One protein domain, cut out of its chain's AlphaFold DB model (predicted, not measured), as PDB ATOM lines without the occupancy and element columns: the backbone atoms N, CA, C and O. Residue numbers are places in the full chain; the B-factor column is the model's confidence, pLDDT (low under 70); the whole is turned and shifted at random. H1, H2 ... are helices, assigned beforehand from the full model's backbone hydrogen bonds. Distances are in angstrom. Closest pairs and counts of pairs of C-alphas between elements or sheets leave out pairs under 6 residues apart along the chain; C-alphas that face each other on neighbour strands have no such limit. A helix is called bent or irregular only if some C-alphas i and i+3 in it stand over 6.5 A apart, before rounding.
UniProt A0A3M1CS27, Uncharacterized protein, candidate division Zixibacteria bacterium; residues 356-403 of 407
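This is residues 356 to 403 of the 407 residues of an uncharacterized protein of candidate division Zixibacteria bacterium (UniProt A0A3M1CS27). One long helix, H1, makes the length of the domain, and a shorter helix, H2, folds back beside it from a tight turn, the two forming a narrow V with unequal arms. The arms come closest near the turn, and both far ends, residues 356 to 370 of H1 and 397 to 403 of H2, stick out free. The printed part has 48 residues with two named helices, H1 then H2, and no named strand; its class is all helix. It is loose, with a radius of gyration of the C-alphas of 13.1 A, and spans 42 by 20 by 10 A.

H1, the longest helix, holds residues 356 to 385, from C-alpha 356 at (45.824, 45.805, -67.790) to C-alpha 385 at (37.743, 42.063, -26.887), 41.9 A. H2 holds residues 389 to 403, 21.6 A from first to last C-alpha, and ends with C-alpha 403 at (37.152, 36.926, -54.170). Neither helix is bent.

H1 and H2 only just touch, with 3 pairs of C-alphas within 8 A. The closest C-alphas are those of Ala 382 and Val 389, 6.5 A apart. H1 touches H2 with residues 378 to 382 alone, and H2 touches H1 with residues 389 to 392 alone. Their lines stand at a shallow tilt of 26 degrees and run opposite ways, a helical hairpin. Their centres are 12.6 A apart. In H1 and H2 every O i to N i+4 pair is within hydrogen-bond range.

The two C-alphas farthest apart, those of Tyr 356 and Gly 386, are 42.6 A apart. The printed part has no cut, and the link from H1 to H2, 3 residues, is tight. The mean pLDDT of the printed part is 72.9; residues 356 to 360, 400 and 403 are under 70.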
ATOM      1  N   TYR A 356      46.242  46.873 -68.695       48.62
ATOM      2  CA  TYR A 356      45.824  45.805 -67.790       48.62
ATOM      3  C   TYR A 356      46.756  45.722 -66.582       48.62
ATOM      4  O   TYR A 356      46.266  45.577 -65.469       48.62
ATOM      5  N   ASP A 357      48.063  45.922 -66.779       51.84
ATOM      6  CA  ASP A 357      49.015  46.040 -65.675       51.84
ATOM      7  C   ASP A 357      48.767  47.287 -64.834       51.84
ATOM      8  O   ASP A 357      48.711  47.172 -63.622       51.84
ATOM      9  N   LYS A 358      48.530  48.472 -65.410       53.97
ATOM     10  CA  LYS A 358      48.249  49.664 -64.586       53.97
ATOM     11  C   LYS A 358      46.956  49.542 -63.786       53.97
ATOM     12  O   LYS A 358      46.945  49.916 -62.621       53.97
ATOM     13  N   VAL A 359      45.883  49.005 -64.368       56.19
ATOM     14  CA  VAL A 359      44.621  48.796 -63.643       56.19
ATOM     15  C   VAL A 359      44.762  47.669 -62.620       56.19
ATOM     16  O   VAL A 359      44.324  47.854 -61.491       56.19
ATOM     17  N   ARG A 360      45.442  46.555 -62.934       58.81
ATOM     18  CA  ARG A 360      45.749  45.510 -61.941       58.81
ATOM     19  C   ARG A 360      46.652  46.012 -60.830       58.81
ATOM     20  O   ARG A 360      46.382  45.673 -59.693       58.81
ATOM     21  N   ILE A 361      47.678  46.803 -61.134       70.44
ATOM     22  CA  ILE A 361      48.595  47.397 -60.155       70.44
ATOM     23  C   ILE A 361      47.831  48.398 -59.289       70.44
ATOM     24  O   ILE A 361      47.945  48.330 -58.073       70.44
ATOM     25  N   CYS A 362      46.987  49.261 -59.862       70.88
ATOM     26  CA  CYS A 362      46.129  50.154 -59.081       70.88
ATOM     27  C   CYS A 362      45.140  49.376 -58.204       70.88
ATOM     28  O   CYS A 362      45.002  49.695 -57.030       70.88
ATOM     29  N   LEU A 363      44.494  48.331 -58.729       70.69
ATOM     30  CA  LEU A 363      43.605  47.463 -57.950       70.69
ATOM     31  C   LEU A 363      44.365  46.674 -56.875       70.69
ATOM     32  O   LEU A 363      43.835  46.483 -55.787       70.69
ATOM     33  N   TRP A 364      45.612  46.276 -57.133       76.50
ATOM     34  CA  TRP A 364      46.496  45.655 -56.146       76.50
ATOM     35  C   TRP A 364      46.899  46.633 -55.049       76.50
ATOM     36  O   TRP A 364      46.878  46.264 -53.883       76.50
ATOM     37  N   ILE A 365      47.236  47.876 -55.397       78.31
ATOM     38  CA  ILE A 365      47.604  48.920 -54.434       78.31
ATOM     39  C   ILE A 365      46.393  49.300 -53.581       78.31
ATOM     40  O   ILE A 365      46.511  49.366 -52.361       78.31
ATOM     41  N   ILE A 366      45.223  49.498 -54.195       78.44
ATOM     42  CA  ILE A 366      43.970  49.785 -53.483       78.44
ATOM     43  C   ILE A 366      43.580  48.590 -52.605       78.44
ATOM     44  O   ILE A 366      43.235  48.773 -51.440       78.44
ATOM     45  N   GLY A 367      43.695  47.368 -53.132       80.94
ATOM     46  CA  GLY A 367      43.463  46.134 -52.390       80.94
ATOM     47  C   GLY A 367      44.397  45.996 -51.190       80.94
ATOM     48  O   GLY A 367      43.921  45.751 -50.089       80.94
ATOM     49  N   ALA A 368      45.700  46.226 -51.367       78.25
ATOM     50  CA  ALA A 368      46.709  46.149 -50.310       78.25
ATOM     51  C   ALA A 368      46.542  47.251 -49.253       78.25
ATOM     52  O   ALA A 368      46.639  46.970 -48.061       78.25
ATOM     53  N   ALA A 369      46.243  48.487 -49.663       80.25
ATOM     54  CA  ALA A 369      45.959  49.587 -48.745       80.25
ATOM     55  C   ALA A 369      44.677  49.327 -47.937       80.25
ATOM     56  O   ALA A 369      44.661  49.533 -46.724       80.25
ATOM     57  N   GLY A 370      43.631  48.804 -48.586       84.38
ATOM     58  CA  GLY A 370      42.417  48.347 -47.912       84.38
ATOM     59  C   GLY A 370      42.697  47.216 -46.921       84.38
ATOM     60  O   GLY A 370      42.197  47.250 -45.800       84.38
ATOM     61  N   LEU A 371      43.555  46.259 -47.286       76.56
ATOM     62  CA  LEU A 371      43.965  45.146 -46.424       76.56
ATOM     63  C   LEU A 371      44.721  45.633 -45.186       76.56
ATOM     64  O   LEU A 371      44.425  45.192 -44.083       76.56
ATOM     65  N   LEU A 372      45.644  46.583 -45.344       79.75
ATOM     66  CA  LEU A 372      46.354  47.196 -44.220       79.75
ATOM     67  C   LEU A 372      45.408  47.982 -43.303       79.75
ATOM     68  O   LEU A 372      45.528  47.883 -42.083       79.75
ATOM     69  N   GLY A 373      44.435  48.704 -43.869       84.12
ATOM     70  CA  GLY A 373      43.407  49.404 -43.094       84.12
ATOM     71  C   GLY A 373      42.511  48.450 -42.298       84.12
ATOM     72  O   GLY A 373      42.296  48.655 -41.104       84.12
ATOM     73  N   ILE A 374      42.041  47.371 -42.929       78.69
ATOM     74  CA  ILE A 374      41.210  46.346 -42.281       78.69
ATOM     75  C   ILE A 374      42.011  45.607 -41.202       78.69
ATOM     76  O   ILE A 374      41.513  45.434 -40.094       78.69
ATOM     77  N   CYS A 375      43.261  45.226 -41.475       76.44
ATOM     78  CA  CYS A 375      44.138  44.606 -40.480       76.44
ATOM     79  C   CYS A 375      44.387  45.525 -39.277       76.44
ATOM     80  O   CYS A 375      44.400  45.047 -38.147       76.44
ATOM     81  N   GLY A 376      44.537  46.835 -39.499       80.31
ATOM     82  CA  GLY A 376      44.659  47.815 -38.418       80.31
ATOM     83  C   GLY A 376      43.409  47.883 -37.536       80.31
ATOM     84  O   GLY A 376      43.521  47.856 -36.312       80.31
ATOM     85  N   LEU A 377      42.220  47.904 -38.146       80.88
ATOM     86  CA  LEU A 377      40.943  47.913 -37.422       80.88
ATOM     87  C   LEU A 377      40.706  46.611 -36.644       80.88
ATOM     88  O   LEU A 377      40.313  46.654 -35.484       80.88
ATOM     89  N   VAL A 378      41.000  45.458 -37.249       74.94
ATOM     90  CA  VAL A 378      40.852  44.144 -36.604       74.94
ATOM     91  C   VAL A 378      41.854  43.959 -35.462       74.94
ATOM     92  O   VAL A 378      41.506  43.390 -34.431       74.94
ATOM     93  N   ALA A 379      43.088  44.451 -35.603       74.19
ATOM     94  CA  ALA A 379      44.069  44.415 -34.521       74.19
ATOM     95  C   ALA A 379      43.645  45.293 -33.331       74.19
ATOM     96  O   ALA A 379      43.805  44.877 -32.184       74.19
ATOM     97  N   ALA A 380      43.068  46.470 -33.598       78.25
ATOM     98  CA  ALA A 380      42.534  47.341 -32.557       78.25
ATOM     99  C   ALA A 380      41.366  46.681 -31.799       78.25
ATOM    100  O   ALA A 380      41.330  46.739 -30.573       78.25
ATOM    101  N   ASP A 381      40.468  45.997 -32.514       73.94
ATOM    102  CA  ASP A 381      39.299  45.323 -31.932       73.94
ATOM    103  C   ASP A 381      39.664  44.027 -31.171       73.94
ATOM    104  O   ASP A 381      39.106  43.698 -30.123       73.94
ATOM    105  N   ALA A 382      40.682  43.295 -31.636       70.00
ATOM    106  CA  ALA A 382      41.195  42.125 -30.923       70.00
ATOM    107  C   ALA A 382      41.859  42.501 -29.586       70.00
ATOM    108  O   ALA A 382      41.756  41.746 -28.615       70.00
ATOM    109  N   MET A 383      42.500  43.675 -29.512       74.25
ATOM    110  CA  MET A 383      43.070  44.196 -28.264       74.25
ATOM    111  C   MET A 383      42.002  44.584 -27.236       74.25
ATOM    112  O   MET A 383      42.265  44.493 -26.038       74.25
ATOM    113  N   THR A 384      40.803  44.981 -27.667       80.12
ATOM    114  CA  THR A 384      39.712  45.366 -26.759       80.12
ATOM    115  C   THR A 384      38.850  44.185 -26.316       80.12
ATOM    116  O   THR A 384      38.326  44.215 -25.203       80.12
ATOM    117  N   HIS A 385      38.719  43.135 -27.133       74.00
ATOM    118  CA  HIS A 385      37.743  42.063 -26.887       74.00
ATOM    119  C   HIS A 385      38.313  40.655 -26.653       74.00
ATOM    120  O   HIS A 385      37.542  39.710 -26.496       74.00
ATOM    121  N   GLY A 386      39.637  40.483 -26.557       73.19
ATOM    122  CA  GLY A 386      40.246  39.215 -26.117       73.19
ATOM    123  C   GLY A 386      40.014  38.030 -27.065       73.19
ATOM    124  O   GLY A 386      40.116  36.873 -26.655       73.19
ATOM    125  N   GLY A 387      39.685  38.305 -28.329       70.25
ATOM    126  CA  GLY A 387      39.486  37.294 -29.362       70.25
ATOM    127  C   GLY A 387      40.803  36.715 -29.892       70.25
ATOM    128  O   GLY A 387      41.826  37.394 -29.965       70.25
ATOM    129  N   SER A 388      40.772  35.447 -30.306       72.25
ATOM    130  CA  SER A 388      41.897  34.768 -30.960       72.25
ATOM    131  C   SER A 388      42.209  35.416 -32.317       72.25
ATOM    132  O   SER A 388      41.517  35.173 -33.306       72.25
ATOM    133  N   VAL A 389      43.291  36.203 -32.381       70.50
ATOM    134  CA  VAL A 389      43.803  36.865 -33.603       70.50
ATOM    135  C   VAL A 389      43.981  35.876 -34.766       70.50
ATOM    136  O   VAL A 389      43.782  36.221 -35.931       70.50
ATOM    137  N   LEU A 390      44.317  34.623 -34.452       73.81
ATOM    138  CA  LEU A 390      44.526  33.566 -35.441       73.81
ATOM    139  C   LEU A 390      43.244  33.189 -36.194       73.81
ATOM    140  O   LEU A 390      43.318  32.849 -37.374       73.81
ATOM    141  N   GLN A 391      42.081  33.270 -35.547       75.38
ATOM    142  CA  GLN A 391      40.817  32.887 -36.175       75.38
ATOM    143  C   GLN A 391      40.336  33.964 -37.150       75.38
ATOM    144  O   GLN A 391      39.972  33.657 -38.284       75.38
ATOM    145  N   THR A 392      40.476  35.237 -36.779       71.38
ATOM    146  CA  THR A 392      40.116  36.362 -37.650       71.38
ATOM    147  C   THR A 392      41.014  36.443 -38.887       71.38
ATOM    148  O   THR A 392      40.539  36.725 -39.986       71.38
ATOM    149  N   LEU A 393      42.310  36.129 -38.750       71.38
ATOM    150  CA  LEU A 393      43.223  36.048 -39.896       71.38
ATOM    151  C   LEU A 393      42.829  34.935 -40.879       71.38
ATOM    152  O   LEU A 393      42.942  35.137 -42.092       71.38
ATOM    153  N   ALA A 394      42.344  33.793 -40.378       78.19
ATOM    154  CA  ALA A 394      41.884  32.681 -41.208       78.19
ATOM    155  C   ALA A 394      40.623  33.046 -42.016       78.19
ATOM    156  O   ALA A 394      40.542  32.746 -43.211       78.19
ATOM    157  N   ASP A 395      39.679  33.764 -41.409       77.19
ATOM    158  CA  ASP A 395      38.448  34.195 -42.082       77.19
ATOM    159  C   ASP A 395      38.723  35.239 -43.175       77.19
ATOM    160  O   ASP A 395      38.196  35.136 -44.288       77.19
ATOM    161  N   VAL A 396      39.642  36.180 -42.926       71.44
ATOM    162  CA  VAL A 396      40.084  37.162 -43.933       71.44
ATOM    163  C   VAL A 396      40.800  36.482 -45.106       71.44
ATOM    164  O   VAL A 396      40.568  36.838 -46.265       71.44
ATOM    165  N   THR A 397      41.636  35.468 -44.843       75.00
ATOM    166  CA  THR A 397      42.297  34.719 -45.928       75.00
ATOM    167  C   THR A 397      41.305  33.902 -46.752       75.00
ATOM    168  O   THR A 397      41.457  33.811 -47.974       75.00
ATOM    169  N   ASN A 398      40.274  33.329 -46.127       75.88
ATOM    170  CA  ASN A 398      39.235  32.580 -46.831       75.88
ATOM    171  C   ASN A 398      38.341  33.487 -47.691       75.88
ATOM    172  O   ASN A 398      38.055  33.137 -48.838       75.88
ATOM    173  N   PHE A 399      37.986  34.679 -47.203       75.50
ATOM    174  CA  PHE A 399      37.253  35.683 -47.981       75.50
ATOM    175  C   PHE A 399      38.017  36.099 -49.250       75.50
ATOM    176  O   PHE A 399      37.454  36.112 -50.346       75.50
ATOM    177  N   TRP A 400      39.328  36.340 -49.148       65.81
ATOM    178  CA  TRP A 400      40.155  36.695 -50.309       65.81
ATOM    179  C   TRP A 400      40.342  35.550 -51.306       65.81
ATOM    180  O   TRP A 400      40.319  35.780 -52.517       65.81
ATOM    181  N   LYS A 401      40.473  34.306 -50.826       71.19
ATOM    182  CA  LYS A 401      40.485  33.124 -51.702       71.19
ATOM    183  C   LYS A 401      39.178  32.976 -52.486       71.19
ATOM    184  O   LYS A 401      39.219  32.487 -53.613       71.19
ATOM    185  N   ALA A 402      38.046  33.388 -51.914       72.12
ATOM    186  CA  ALA A 402      36.762  33.409 -52.610       72.12
ATOM    187  C   ALA A 402      36.688  34.552 -53.638       72.12
ATOM    188  O   ALA A 402      36.285  34.315 -54.774       72.12
ATOM    189  N   LEU A 403      37.156  35.755 -53.284       63.38
ATOM    190  CA  LEU A 403      37.152  36.926 -54.170       63.38
ATOM    191  C   LEU A 403      38.050  36.740 -55.410       63.38
ATOM    192  O   LEU A 403      37.684  37.128 -56.513       63.38
TER     193      LEU A 403